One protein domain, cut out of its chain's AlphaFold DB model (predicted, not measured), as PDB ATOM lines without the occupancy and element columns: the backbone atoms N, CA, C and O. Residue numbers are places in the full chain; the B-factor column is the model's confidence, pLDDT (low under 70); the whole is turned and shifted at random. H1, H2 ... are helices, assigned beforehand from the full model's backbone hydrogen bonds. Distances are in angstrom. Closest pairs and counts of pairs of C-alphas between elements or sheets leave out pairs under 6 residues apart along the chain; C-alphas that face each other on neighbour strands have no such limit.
ATOM      1  N   GLN A  90      15.441  83.279  -0.562       97.06
ATOM      2  CA  GLN A  90      14.691  83.590   0.655       97.06
ATOM      3  C   GLN A  90      13.739  84.779   0.454       97.06
ATOM      4  O   GLN A  90      12.561  84.696   0.804       97.06
ATOM      5  N   LEU A  91      14.214  85.869  -0.158       97.31
ATOM      6  CA  LEU A  91      13.394  87.039  -0.475       97.31
ATOM      7  C   LEU A  91      12.233  86.674  -1.408       97.31
ATOM      8  O   LEU A  91      11.100  87.086  -1.158       97.31
ATOM      9  N   ILE A  92      12.483  85.872  -2.444       98.44
ATOM     10  CA  ILE A  92      11.435  85.389  -3.350       98.44
ATOM     11  C   ILE A  92      10.407  84.550  -2.584       98.44
ATOM     12  O   ILE A  92       9.215  84.806  -2.726       98.44
ATOM     13  N   LYS A  93      10.832  83.603  -1.732       98.31
ATOM     14  CA  LYS A  93       9.910  82.801  -0.905       98.31
ATOM     15  C   LYS A  93       9.017  83.693  -0.036       98.31
ATOM     16  O   LYS A  93       7.808  83.484   0.000       98.31
ATOM     17  N   LEU A  94       9.577  84.724   0.604       98.12
ATOM     18  CA  LEU A  94       8.809  85.692   1.403       98.12
ATOM     19  C   LEU A  94       7.775  86.454   0.558       98.12
ATOM     20  O   LEU A  94       6.633  86.618   0.993       98.12
ATOM     21  N   ILE A  95       8.150  86.885  -0.652       97.50
ATOM     22  CA  ILE A  95       7.232  87.544  -1.592       97.50
ATOM     23  C   ILE A  95       6.111  86.593  -2.011       97.50
ATOM     24  O   ILE A  95       4.943  86.964  -1.915       97.50
ATOM     25  N   LEU A  96       6.441  85.370  -2.433       97.19
ATOM     26  CA  LEU A  96       5.458  84.372  -2.857       97.19
ATOM     27  C   LEU A  96       4.495  84.012  -1.724       97.19
ATOM     28  O   LEU A  96       3.292  83.940  -1.961       97.19
ATOM     29  N   LEU A  97       4.986  83.878  -0.488       96.06
ATOM     30  CA  LEU A  97       4.124  83.699   0.679       96.06
ATOM     31  C   LEU A  97       3.189  84.887   0.882       96.06
ATOM     32  O   LEU A  97       2.007  84.685   1.128       96.06
ATOM     33  N   ASN A  98       3.665  86.126   0.744       95.00
ATOM     34  CA  ASN A  98       2.790  87.285   0.921       95.00
ATOM     35  C   ASN A  98       1.711  87.376  -0.172       95.00
ATOM     36  O   ASN A  98       0.566  87.712   0.128       95.00
ATOM     37  N   ILE A  99       2.047  87.010  -1.414       94.94
ATOM     38  CA  ILE A  99       1.081  86.877  -2.514       94.94
ATOM     39  C   ILE A  99       0.066  85.778  -2.193       94.94
ATOM     40  O   ILE A  99      -1.131  86.023  -2.297       94.94
ATOM     41  N   LEU A 100       0.523  84.597  -1.764       94.12
ATOM     42  CA  LEU A 100      -0.342  83.477  -1.394       94.12
ATOM     43  C   LEU A 100      -1.305  83.864  -0.265       94.12
ATOM     44  O   LEU A 100      -2.503  83.613  -0.371       94.12
ATOM     45  N   MET A 101      -0.804  84.527   0.782       92.19
ATOM     46  CA  MET A 101      -1.612  84.967   1.918       92.19
ATOM     47  C   MET A 101      -2.536  86.140   1.589       92.19
ATOM     48  O   MET A 101      -3.519  86.334   2.302       92.19
ATOM     49  N   ASN A 102      -2.227  86.941   0.563       91.38
ATOM     50  CA  ASN A 102      -3.070  87.999  -0.004       91.38
ATOM     51  C   ASN A 102      -3.783  88.889   1.042       91.38
ATOM     52  O   ASN A 102      -4.970  89.180   0.910       91.38
ATOM     53  N   GLY A 103      -3.116  89.258   2.139       84.56
ATOM     54  CA  GLY A 103      -3.733  90.028   3.228       84.56
ATOM     55  C   GLY A 103      -4.827  89.273   4.003       84.56
ATOM     56  O   GLY A 103      -5.864  89.858   4.323       84.56
ATOM     57  N   THR A 104      -4.661  87.965   4.262       84.12
ATOM     58  CA  THR A 104      -5.658  87.166   5.009       84.12
ATOM     59  C   THR A 104      -5.711  87.663   6.435       84.12
ATOM     60  O   THR A 104      -4.680  87.652   7.087       84.12
ATOM     61  N   THR A 105      -6.885  88.025   6.954       82.50
ATOM     62  CA  THR A 105      -7.021  88.531   8.331       82.50
ATOM     63  C   THR A 105      -7.791  87.606   9.278       82.50
ATOM     64  O   THR A 105      -8.199  88.025  10.358       82.50
ATOM     65  N   ASN A 106      -8.019  86.350   8.884       73.69
ATOM     66  CA  ASN A 106      -8.770  85.387   9.691       73.69
ATOM     67  C   ASN A 106      -7.912  84.829  10.828       73.69
ATOM     68  O   ASN A 106      -6.893  84.203  10.559       73.69
ATOM     69  N   SER A 107      -8.365  85.005  12.067       64.12
ATOM     70  CA  SER A 107      -7.804  84.367  13.260       64.12
ATOM     71  C   SER A 107      -8.269  82.912  13.407       64.12
ATOM     72  O   SER A 107      -9.299  82.516  12.851       64.12
ATOM     73  N   SER A 108      -7.521  82.122  14.182       59.09
ATOM     74  CA  SER A 108      -7.948  80.798  14.661       59.09
ATOM     75  C   SER A 108      -9.131  80.913  15.633       59.09
ATOM     76  O   SER A 108     -10.071  80.122  15.579       59.09
ATOM     77  N   HIS A 109      -9.154  81.957  16.473       62.59
ATOM     78  CA  HIS A 109     -10.251  82.224  17.403       62.59
ATOM     79  C   HIS A 109     -11.202  83.304  16.884       62.59
ATOM     80  O   HIS A 109     -10.802  84.428  16.593       62.59
ATOM     81  N   ARG A 110     -12.506  82.999  16.841       59.72
ATOM     82  CA  ARG A 110     -13.551  83.902  16.307       59.72
ATOM     83  C   ARG A 110     -13.658  85.260  17.013       59.72
ATOM     84  O   ARG A 110     -14.224  86.182  16.433       59.72
ATOM     85  N   ASN A 111     -13.157  85.363  18.242       67.44
ATOM     86  CA  ASN A 111     -13.226  86.573  19.063       67.44
ATOM     87  C   ASN A 111     -11.982  87.461  18.935       67.44
ATOM     88  O   ASN A 111     -11.990  88.586  19.434       67.44
ATOM     89  N   ASP A 112     -10.928  86.973  18.280       68.25
ATOM     90  CA  ASP A 112      -9.701  87.736  18.109       68.25
ATOM     91  C   ASP A 112      -9.886  88.846  17.068       68.25
ATOM     92  O   ASP A 112     -10.676  88.715  16.122       68.25
ATOM     93  N   PRO A 113      -9.143  89.958  17.203       72.31
ATOM     94  CA  PRO A 113      -9.120  90.974  16.170       72.31
ATOM     95  C   PRO A 113      -8.636  90.366  14.850       72.31
ATOM     96  O   PRO A 113      -7.689  89.581  14.807       72.31
ATOM     97  N   LYS A 114      -9.266  90.776  13.748       75.69
ATOM     98  CA  LYS A 114      -8.845  90.382  12.402       75.69
ATOM     99  C   LYS A 114      -7.484  90.999  12.082       75.69
ATOM    100  O   LYS A 114      -7.402  92.190  11.779       75.69
ATOM    101  N   VAL A 115      -6.426  90.195  12.145       81.12
ATOM    102  CA  VAL A 115      -5.039  90.611  11.882       81.12
ATOM    103  C   VAL A 115      -4.457  89.778  10.752       81.12
ATOM    104  O   VAL A 115      -4.750  88.585  10.646       81.12
ATOM    105  N   GLU A 116      -3.641  90.420   9.908       85.44
ATOM    106  CA  GLU A 116      -2.957  89.754   8.801       85.44
ATOM    107  C   GLU A 116      -2.171  88.531   9.293       85.44
ATOM    108  O   GLU A 116      -1.387  88.613  10.240       85.44
ATOM    109  N   GLN A 117      -2.419  87.393   8.653       85.75
ATOM    110  CA  GLN A 117      -1.846  86.109   9.010       85.75
ATOM    111  C   GLN A 117      -0.389  86.032   8.567       85.75
ATOM    112  O   GLN A 117      -0.039  86.288   7.412       85.75
ATOM    113  N   ILE A 118       0.460  85.630   9.505       90.38
ATOM    114  CA  ILE A 118       1.873  85.354   9.265       90.38
ATOM    115  C   ILE A 118       1.985  83.850   9.040       90.38
ATOM    116  O   ILE A 118       1.723  83.133   9.993       90.38
ATOM    117  N   PRO A 119       2.369  83.346   7.857       92.38
ATOM    118  CA  PRO A 119       2.467  81.915   7.574       92.38
ATOM    119  C   PRO A 119       3.775  81.298   8.082       92.38
ATOM    120  O   PRO A 119       4.024  80.139   7.818       92.38
ATOM    121  N   ILE A 120       4.627  82.079   8.753       94.88
ATOM    122  CA  ILE A 120       5.891  81.653   9.371       94.88
ATOM    123  C   ILE A 120       5.635  81.408  10.857       94.88
ATOM    124  O   ILE A 120       4.777  82.078  11.441       94.88
ATOM    125  N   PHE A 121       6.354  80.471  11.475       94.38
ATOM    126  CA  PHE A 121       6.151  80.082  12.871       94.38
ATOM    127  C   PHE A 121       6.164  81.289  13.830       94.38
ATOM    128  O   PHE A 121       6.822  82.292  13.560       94.38
ATOM    129  N   GLU A 122       5.375  81.247  14.910       90.00
ATOM    130  CA  GLU A 122       5.245  82.383  15.839       90.00
ATOM    131  C   GLU A 122       6.411  82.427  16.832       90.00
ATOM    132  O   GLU A 122       6.748  81.407  17.420       90.00
ATOM    133  N   PHE A 123       6.987  83.614  17.058       88.94
ATOM    134  CA  PHE A 123       8.140  83.809  17.955       88.94
ATOM    135  C   PHE A 123       7.945  84.914  19.007       88.94
ATOM    136  O   PHE A 123       8.758  85.027  19.919       88.94
ATOM    137  N   ASN A 124       6.927  85.773  18.884       87.06
ATOM    138  CA  ASN A 124       6.759  86.935  19.771       87.06
ATOM    139  C   ASN A 124       5.908  86.648  21.011       87.06
ATOM    140  O   ASN A 124       5.867  87.482  21.913       87.06
ATOM    141  N   ASN A 125       5.146  85.556  21.011       90.50
ATOM    142  CA  ASN A 125       4.240  85.209  22.094       90.50
ATOM    143  C   ASN A 125       4.628  83.840  22.639       90.50
ATOM    144  O   ASN A 125       4.473  82.843  21.946       90.50
ATOM    145  N   ASP A 126       5.109  83.809  23.876       93.81
ATOM    146  CA  ASP A 126       5.619  82.593  24.508       93.81
ATOM    147  C   ASP A 126       4.540  81.521  24.646       93.81
ATOM    148  O   ASP A 126       4.790  80.362  24.332       93.81
ATOM    149  N   LEU A 127       3.328  81.909  25.056       93.31
ATOM    150  CA  LEU A 127       2.211  80.979  25.200       93.31
ATOM    151  C   LEU A 127       1.899  80.298  23.861       93.31
ATOM    152  O   LEU A 127       1.804  79.075  23.790       93.31
ATOM    153  N   GLU A 128       1.790  81.097  22.800       91.69
ATOM    154  CA  GLU A 128       1.492  80.592  21.461       91.69
ATOM    155  C   GLU A 128       2.667  79.813  20.861       91.69
ATOM    156  O   GLU A 128       2.457  78.783  20.227       91.69
ATOM    157  N   PHE A 129       3.905  80.242  21.118       95.44
ATOM    158  CA  PHE A 129       5.113  79.524  20.720       95.44
ATOM    159  C   PHE A 129       5.092  78.094  21.270       95.44
ATOM    160  O   PHE A 129       5.261  77.149  20.501       95.44
ATOM    161  N   PHE A 130       4.849  77.904  22.573       96.62
ATOM    162  CA  PHE A 130       4.822  76.560  23.164       96.62
ATOM    163  C   PHE A 130       3.618  75.737  22.693       96.62
ATOM    164  O   PHE A 130       3.787  74.548  22.420       96.62
ATOM    165  N   ARG A 131       2.439  76.358  22.522       94.62
ATOM    166  CA  ARG A 131       1.256  75.686  21.953       94.62
ATOM    167  C   ARG A 131       1.556  75.124  20.568       94.62
ATOM    168  O   ARG A 131       1.371  73.935  20.332       94.62
ATOM    169  N   LEU A 132       2.046  75.973  19.666       94.44
ATOM    170  CA  LEU A 132       2.351  75.583  18.293       94.44
ATOM    171  C   LEU A 132       3.520  74.600  18.231       94.44
ATOM    172  O   LEU A 132       3.506  73.701  17.397       94.44
ATOM    173  N   SER A 133       4.506  74.727  19.123       95.75
ATOM    174  CA  SER A 133       5.652  73.810  19.170       95.75
ATOM    175  C   SER A 133       5.206  72.390  19.493       95.75
ATOM    176  O   SER A 133       5.603  71.458  18.805       95.75
ATOM    177  N   HIS A 134       4.323  72.223  20.480       95.06
ATOM    178  CA  HIS A 134       3.758  70.915  20.815       95.06
ATOM    179  C   HIS A 134       3.060  70.243  19.616       95.06
ATOM    180  O   HIS A 134       3.170  69.033  19.436       95.06
ATOM    181  N   LEU A 135       2.381  71.024  18.771       93.25
ATOM    182  CA  LEU A 135       1.673  70.509  17.594       93.25
ATOM    183  C   LEU A 135       2.597  70.172  16.413       93.25
ATOM    184  O   LEU A 135       2.174  69.478  15.495       93.25
ATOM    185  N   ASN A 136       3.839  70.665  16.420       94.69
ATOM    186  CA  ASN A 136       4.753  70.603  15.275       94.69
ATOM    187  C   ASN A 136       6.055  69.824  15.546       94.69
ATOM    188  O   ASN A 136       6.902  69.743  14.657       94.69
ATOM    189  N   LEU A 137       6.231  69.266  16.747       95.00
ATOM    190  CA  LEU A 137       7.398  68.465  17.130       95.00
ATOM    191  C   LEU A 137       7.132  66.961  16.976       95.00
ATOM    192  O   LEU A 137       6.104  66.467  17.441       95.00
ATOM    193  N   ASP A 138       8.106  66.244  16.408       92.81
ATOM    194  CA  ASP A 138       8.138  64.771  16.415       92.81
ATOM    195  C   ASP A 138       8.911  64.224  17.624       92.81
ATOM    196  O   ASP A 138       8.657  63.115  18.089       92.81
ATOM    197  N   ASN A 139       9.863  64.997  18.155       95.81
ATOM    198  CA  ASN A 139      10.614  64.615  19.344       95.81
ATOM    199  C   ASN A 139       9.707  64.652  20.588       95.81
ATOM    200  O   ASN A 139       9.388  65.732  21.084       95.81
ATOM    201  N   GLU A 140       9.334  63.479  21.100       96.31
ATOM    202  CA  GLU A 140       8.398  63.337  22.226       96.31
ATOM    203  C   GLU A 140       8.865  64.059  23.505       96.31
ATOM    204  O   GLU A 140       8.055  64.694  24.173       96.31
ATOM    205  N   GLU A 141      10.167  64.085  23.814       97.44
ATOM    206  CA  GLU A 141      10.680  64.805  24.992       97.44
ATOM    207  C   GLU A 141      10.467  66.322  24.868       97.44
ATOM    208  O   GLU A 141       9.972  66.983  25.788       97.44
ATOM    209  N   LEU A 142      10.813  66.895  23.713       97.56
ATOM    210  CA  LEU A 142      10.621  68.323  23.452       97.56
ATOM    211  C   LEU A 142       9.139  68.677  23.305       97.56
ATOM    212  O   LEU A 142       8.715  69.761  23.711       97.56
ATOM    213  N   LYS A 143       8.344  67.763  22.755       97.12
ATOM    214  CA  LYS A 143       6.897  67.894  22.605       97.12
ATOM    215  C   LYS A 143       6.193  67.914  23.958       97.12
ATOM    216  O   LYS A 143       5.366  68.800  24.187       97.12
ATOM    217  N   ASP A 144       6.573  67.021  24.868       97.75
ATOM    218  CA  ASP A 144       6.106  67.004  26.253       97.75
ATOM    219  C   ASP A 144       6.560  68.257  26.998       97.75
ATOM    220  O   ASP A 144       5.782  68.870  27.731       97.75
ATOM    221  N   MET A 145       7.806  68.697  26.801       97.75
ATOM    222  CA  MET A 145       8.288  69.955  27.371       97.75
ATOM    223  C   MET A 145       7.441  71.142  26.898       97.75
ATOM    224  O   MET A 145       7.046  71.975  27.722       97.75
ATOM    225  N   ALA A 146       7.155  71.230  25.599       97.31
ATOM    226  CA  ALA A 146       6.340  72.288  25.020       97.31
ATOM    227  C   ALA A 146       4.912  72.260  25.582       97.31
ATOM    228  O   ALA A 146       4.446  73.276  26.101       97.31
ATOM    229  N   PHE A 147       4.265  71.088  25.584       97.38
ATOM    230  CA  PHE A 147       2.922  70.898  26.133       97.38
ATOM    231  C   PHE A 147       2.844  71.279  27.609       97.38
ATOM    232  O   PHE A 147       2.016  72.098  28.006       97.38
ATOM    233  N   ASN A 148       3.751  70.740  28.425       97.31
ATOM    234  CA  ASN A 148       3.779  71.008  29.855       97.31
ATOM    235  C   ASN A 148       4.024  72.492  30.131       97.31
ATOM    236  O   ASN A 148       3.423  73.053  31.043       97.31
ATOM    237  N   THR A 149       4.898  73.154  29.367       97.19
ATOM    238  CA  THR A 149       5.137  74.598  29.524       97.19
ATOM    239  C   THR A 149       3.878  75.392  29.187       97.19
ATOM    240  O   THR A 149       3.453  76.217  29.993       97.19
ATOM    241  N   TYR A 150       3.246  75.090  28.051       96.75
ATOM    242  CA  TYR A 150       1.995  75.708  27.620       96.75
ATOM    243  C   TYR A 150       0.868  75.531  28.652       96.75
ATOM    244  O   TYR A 150       0.302  76.526  29.109       96.75
ATOM    245  N   SER A 151       0.596  74.295  29.085       96.88
ATOM    246  CA  SER A 151      -0.453  73.987  30.068       96.88
ATOM    247  C   SER A 151      -0.215  74.720  31.386       96.88
ATOM    248  O   SER A 151      -1.099  75.402  31.892       96.88
ATOM    249  N   ASN A 152       1.014  74.674  31.908       96.44
ATOM    250  CA  ASN A 152       1.350  75.366  33.147       96.44
ATOM    251  C   ASN A 152       1.182  76.893  33.041       96.44
ATOM    252  O   ASN A 152       0.793  77.536  34.015       96.44
ATOM    253  N   MET A 153       1.497  77.494  31.887       95.75
ATOM    254  CA  MET A 153       1.290  78.929  31.662       95.75
ATOM    255  C   MET A 153      -0.200  79.293  31.650       95.75
ATOM    256  O   MET A 153      -0.559  80.335  32.200       95.75
ATOM    257  N   ILE A 154      -1.061  78.437  31.083       94.62
ATOM    258  CA  ILE A 154      -2.526  78.588  31.163       94.62
ATOM    259  C   ILE A 154      -2.997  78.536  32.615       94.62
ATOM    260  O   ILE A 154      -3.787  79.383  33.028       94.62
ATOM    261  N   ASP A 155      -2.445  77.615  33.407       95.50
ATOM    262  CA  ASP A 155      -2.752  77.467  34.835       95.50
ATOM    263  C   ASP A 155      -2.170  78.603  35.707       95.50
ATOM    264  O   ASP A 155      -2.313  78.614  36.931       95.50
ATOM    265  N   GLY A 156      -1.514  79.593  35.092       93.31
ATOM    266  CA  GLY A 156      -1.015  80.799  35.752       93.31
ATOM    267  C   GLY A 156       0.412  80.694  36.290       93.31
ATOM    268  O   GLY A 156       0.889  81.634  36.941       93.31
ATOM    269  N   LYS A 157       1.136  79.599  36.015       94.44
ATOM    270  CA  LYS A 157       2.550  79.475  36.384       94.44
ATOM    271  C   LYS A 157       3.390  80.479  35.597       94.44
ATOM    272  O   LYS A 157       3.375  80.519  34.370       94.44
ATOM    273  N   LYS A 158       4.195  81.257  36.322       92.44
ATOM    274  CA  LYS A 158       5.190  82.160  35.738       92.44
ATOM    275  C   LYS A 158       6.547  81.473  35.686       92.44
ATOM    276  O   LYS A 158       7.001  80.923  36.686       92.44
ATOM    277  N   TYR A 159       7.187  81.545  34.532       92.81
ATOM    278  CA  TYR A 159       8.541  81.053  34.306       92.81
ATOM    279  C   TYR A 159       9.529  82.222  34.290       92.81
ATOM    280  O   TYR A 159       9.168  83.344  33.928       92.81
ATOM    281  N   GLY A 160      10.776  81.971  34.688       94.12
ATOM    282  CA  GLY A 160      11.840  82.966  34.549       94.12
ATOM    283  C   GLY A 160      12.245  83.146  33.083       94.12
ATOM    284  O   GLY A 160      12.278  82.175  32.332       94.12
ATOM    285  N   GLU A 161      12.624  84.363  32.684       93.19
ATOM    286  CA  GLU A 161      13.034  84.677  31.301       93.19
ATOM    287  C   GLU A 161      14.143  83.738  30.802       93.19
ATOM    288  O   GLU A 161      14.020  83.126  29.748       93.19
ATOM    289  N   ARG A 162      15.185  83.516  31.612       95.12
ATOM    290  CA  ARG A 162      16.291  82.608  31.264       95.12
ATOM    291  C   ARG A 162      15.839  81.161  31.052       95.12
ATOM    292  O   ARG A 162      16.400  80.461  30.211       95.12
ATOM    293  N   GLU A 163      14.862  80.704  31.829       94.88
ATOM    294  CA  GLU A 163      14.311  79.355  31.700       94.88
ATOM    295  C   GLU A 163      13.528  79.221  30.390       94.88
ATOM    296  O   GLU A 163      13.760  78.272  29.640       94.88
ATOM    297  N   LEU A 164      12.666  80.195  30.084       94.50
ATOM    298  CA  LEU A 164      11.906  80.239  28.836       94.50
ATOM    299  C   LEU A 164      12.831  80.286  27.624       94.50
ATOM    300  O   LEU A 164      12.673  79.474  26.719       94.50
ATOM    301  N   GLU A 165      13.834  81.163  27.632       94.50
ATOM    302  CA  GLU A 165      14.791  81.276  26.530       94.50
ATOM    303  C   GLU A 165      15.595  79.987  26.323       94.50
ATOM    304  O   GLU A 165      15.828  79.581  25.187       94.50
ATOM    305  N   THR A 166      15.953  79.280  27.401       96.12
ATOM    306  CA  THR A 166      16.643  77.983  27.291       96.12
ATOM    307  C   THR A 166      15.753  76.935  26.618       96.12
ATOM    308  O   THR A 166      16.196  76.266  25.685       96.12
ATOM    309  N   ARG A 167      14.488  76.821  27.050       96.50
ATOM    310  CA  ARG A 167      13.510  75.887  26.464       96.50
ATOM    311  C   ARG A 167      13.218  76.227  25.001       96.50
ATOM    312  O   ARG A 167      13.276  75.351  24.143       96.50
ATOM    313  N   LYS A 168      12.972  77.507  24.701       96.56
ATOM    314  CA  LYS A 168      12.762  77.993  23.329       96.56
ATOM    315  C   LYS A 168      13.949  77.657  22.444       96.56
ATOM    316  O   LYS A 168      13.743  77.154  21.355       96.56
ATOM    317  N   HIS A 169      15.180  77.890  22.898       95.88
ATOM    318  CA  HIS A 169      16.362  77.625  22.080       95.88
ATOM    319  C   HIS A 169      16.490  76.144  21.689       95.88
ATOM    320  O   HIS A 169      16.810  75.844  20.541       95.88
ATOM    321  N   GLN A 170      16.199  75.224  22.615       96.69
ATOM    322  CA  GLN A 170      16.189  73.783  22.332       96.69
ATOM    323  C   GLN A 170      15.121  73.420  21.293       96.69
ATOM    324  O   GLN A 170      15.425  72.750  20.311       96.69
ATOM    325  N   ILE A 171      13.900  73.928  21.477       97.75
ATOM    326  CA  ILE A 171      12.775  73.691  20.565       97.75
ATOM    327  C   ILE A 171      13.032  74.299  19.182       97.75
ATOM    328  O   ILE A 171      12.830  73.630  18.175       97.75
ATOM    329  N   ILE A 172      13.500  75.550  19.112       97.19
ATOM    330  CA  ILE A 172      13.792  76.242  17.849       97.19
ATOM    331  C   ILE A 172      14.831  75.458  17.056       97.19
ATOM    332  O   ILE A 172      14.651  75.275  15.860       97.19
ATOM    333  N   LYS A 173      15.886  74.962  17.714       96.69
ATOM    334  CA  LYS A 173      16.923  74.171  17.048       96.69
ATOM    335  C   LYS A 173      16.354  72.894  16.418       96.69
ATOM    336  O   LYS A 173      16.732  72.562  15.299       96.69
ATOM    337  N   GLU A 174      15.464  72.199  17.124       97.50
ATOM    338  CA  GLU A 174      14.795  71.004  16.597       97.50
ATOM    339  C   GLU A 174      13.873  71.358  15.423       97.50
ATOM    340  O   GLU A 174      13.993  70.775  14.351       97.50
ATOM    341  N   LEU A 175      13.015  72.369  15.573       96.69
ATOM    342  CA  LEU A 175      12.104  72.805  14.511       96.69
ATOM    343  C   LEU A 175      12.860  73.267  13.251       96.69
ATOM    344  O   LEU A 175      12.485  72.917  12.136       96.69
ATOM    345  N   GLN A 176      13.969  73.993  13.414       96.75
ATOM    346  CA  GLN A 176      14.843  74.401  12.307       96.75
ATOM    347  C   GLN A 176      15.487  73.218  11.578       96.75
ATOM    348  O   GLN A 176      15.826  73.348  10.404       96.75
ATOM    349  N   SER A 177      15.641  72.065  12.238       96.19
ATOM    350  CA  SER A 177      16.102  70.844  11.570       96.19
ATOM    351  C   SER A 177      15.055  70.263  10.615       96.19
ATOM    352  O   SER A 177      15.426  69.597   9.651       96.19
ATOM    353  N   TYR A 178      13.765  70.550  10.842       95.19
ATOM    354  CA  TYR A 178      12.682  70.178   9.929       95.19
ATOM    355  C   TYR A 178      12.587  71.164   8.762       95.19
ATOM    356  O   TYR A 178      12.474  70.739   7.615       95.19
ATOM    357  N   ASP A 179      12.650  72.470   9.045       97.06
ATOM    358  CA  ASP A 179      12.727  73.513   8.017       97.06
ATOM    359  C   ASP A 179      13.306  74.843   8.545       97.06
ATOM    360  O   ASP A 179      12.687  75.558   9.336       97.06
ATOM    361  N   ASP A 180      14.479  75.245   8.052       96.06
ATOM    362  CA  ASP A 180      15.123  76.495   8.487       96.06
ATOM    363  C   ASP A 180      14.452  77.762   7.924       96.06
ATOM    364  O   ASP A 180      14.738  78.872   8.361       96.06
ATOM    365  N   PHE A 181      13.537  77.670   6.959       97.75
ATOM    366  CA  PHE A 181      12.889  78.865   6.424       97.75
ATOM    367  C   PHE A 181      11.691  79.301   7.289       97.75
ATOM    368  O   PHE A 181      11.620  80.457   7.720       97.75
ATOM    369  N   PHE A 182      10.759  78.389   7.561       97.38
ATOM    370  CA  PHE A 182       9.510  78.623   8.286       97.38
ATOM    371  C   PHE A 182       9.685  78.639   9.807       97.38
ATOM    372  O   PHE A 182       8.890  79.290  10.490       97.38
ATOM    373  N   TYR A 183      10.730  77.996  10.337       96.94
ATOM    374  CA  TYR A 183      11.067  78.008  11.764       96.94
ATOM    375  C   TYR A 183      12.219  78.971  12.085       96.94
ATOM    376  O   TYR A 183      13.017  78.742  12.992       96.94
ATOM    377  N   ASN A 184      12.281  80.109  11.386       96.00
ATOM    378  CA  ASN A 184      13.341  81.099  11.560       96.00
ATOM    379  C   ASN A 184      12.818  82.491  11.930       96.00
ATOM    380  O   ASN A 184      11.991  83.101  11.246       96.00
ATOM    381  N   GLN A 185      13.354  83.011  13.035       95.19
ATOM    382  CA  GLN A 185      12.934  84.275  13.633       95.19
ATOM    383  C   GLN A 185      13.245  85.493  12.746       95.19
ATOM    384  O   GLN A 185      12.477  86.461  12.738       95.19
ATOM    385  N   ASP A 186      14.340  85.460  11.976       94.81
ATOM    386  CA  ASP A 186      14.667  86.522  11.023       94.81
ATOM    387  C   ASP A 186      13.625  86.553   9.898       94.81
ATOM    388  O   ASP A 186      13.066  87.615   9.621       94.81
ATOM    389  N   ASN A 187      13.275  85.394   9.329       97.19
ATOM    390  CA  ASN A 187      12.230  85.284   8.303       97.19
ATOM    391  C   ASN A 187      10.871  85.758   8.803       97.19
ATOM    392  O   ASN A 187      10.201  86.542   8.130       97.19
ATOM    393  N   PHE A 188      10.491  85.356  10.013       96.00
ATOM    394  CA  PHE A 188       9.273  85.825  10.661       96.00
ATOM    395  C   PHE A 188       9.251  87.357  10.791       96.00
ATOM    396  O   PHE A 188       8.267  88.021  10.439       96.00
ATOM    397  N   ARG A 189      10.366  87.951  11.238       95.56
ATOM    398  CA  ARG A 189      10.517  89.406  11.355       95.56
ATOM    399  C   ARG A 189      10.448  90.091   9.990       95.56
ATOM    400  O   ARG A 189       9.769  91.114   9.882       95.56
ATOM    401  N   TYR A 190      11.099  89.551   8.961       96.75
ATOM    402  CA  TYR A 190      11.059  90.096   7.601       96.75
ATOM    403  C   TYR A 190       9.657  90.031   7.006       96.75
ATOM    404  O   TYR A 190       9.152  91.049   6.529       96.75
ATOM    405  N   TYR A 191       8.975  88.894   7.135       96.31
ATOM    406  CA  TYR A 191       7.599  88.744   6.673       96.31
ATOM    407  C   TYR A 191       6.674  89.773   7.331       96.31
ATOM    408  O   TYR A 191       5.924  90.472   6.652       96.31
ATOM    409  N   LYS A 192       6.801  89.990   8.647       94.62
ATOM    410  CA  LYS A 192       6.024  91.015   9.365       94.62
ATOM    411  C   LYS A 192       6.271  92.443   8.860       94.62
ATOM    412  O   LYS A 192       5.419  93.315   9.027       94.62
ATOM    413  N   ARG A 193       7.435  92.712   8.262       94.81
ATOM    414  CA  ARG A 193       7.750  93.998   7.616       94.81
ATOM    415  C   ARG A 193       7.224  94.088   6.183       94.81
ATOM    416  O   ARG A 193       6.964  95.206   5.749       94.81
ATOM    417  N   LEU A 194       7.052  92.956   5.503       95.50
ATOM    418  CA  LEU A 194       6.508  92.851   4.146       95.50
ATOM    419  C   LEU A 194       4.991  93.061   4.090       95.50
ATOM    420  O   LEU A 194       4.478  93.598   3.112       95.50
ATOM    421  N   MET A 195       4.281  92.654   5.137       93.25
ATOM    422  CA  MET A 195       2.831  92.797   5.263       93.25
ATOM    423  C   MET A 195       2.355  94.260   5.141       93.25
ATOM    424  O   MET A 195       2.952  95.177   5.718       93.25
TER     425      MET A 195
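Overview. This is residues 90 to 195 of the 432 residues of the protein "XRE family transcriptional regulator" of Staphylococcus capitis (UniProt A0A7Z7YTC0). The longest helix, H4, and the helical hairpin of H2 and H3 make one group of three helices, and H1 and H5, set at a steep angle, make a second group at the other end. The two groups are joined by residues 179 to 184 and by the long link of residues 102 to 125, which loops out to one side. The printed part has 106 residues, with five named helices in the order H1 to H5 and no named strand; the class is all helix. It is compact, with a radius of gyration of the C-alphas of 14.6 A and spans of 38 by 34 by 23 A.

Along the chain. H4, residues 161 to 178, is 25.8 A long, from C-alpha 161 at (13.034, 84.677, 31.301). H3, residues 140 to 154, measures 20.8 A, and H2 is residues 126 to 136, 15.2 A. H1, residues 90 to 101, is 16.4 A long and begins at C-alpha 90 (14.691, 83.590, 0.655). H5, residues 185 to 194, spans 14.3 A and ends at C-alpha 194 (6.508, 92.851, 4.146).

Arrangement. H2, H3 and H4 form an up and down bundle, each running against the one before. H4 with residues 167 to 171 alone touches H3 with residues 142 to 146 alone, C-alphas 171 and 142 being closest at 6.5 A; this hairpin has a steep tilt of 42 degrees. H2 and H3, also a hairpin, touch at C-alphas 134 and 143, 4.7 A apart. H2 and H4 only just touch, with 3 pairs of C-alphas within 8 A, the closest being Ser 133 and Ile 171 at 7.3 A. H1, with residues 94 to 98 alone, touches H5 at a steep tilt of 57 degrees, the C-alphas of Leu 94 and Tyr 191 being closest at 6.2 A. H1 and H5 are each apart from H2, H3 and H4. Every O i to N i+4 pair is within hydrogen-bond range in H1, H2, H3 and H5, and 13 of 14 in H4.

Size, cuts and confidence. The C-alphas of Ile 92 and Asp 155, the two farthest apart, are 41.5 A apart. The printed part has no cut. The link from H1 to H2 is long, with 24 residues, and holds residues 107 to 112, whose pLDDT is under 70.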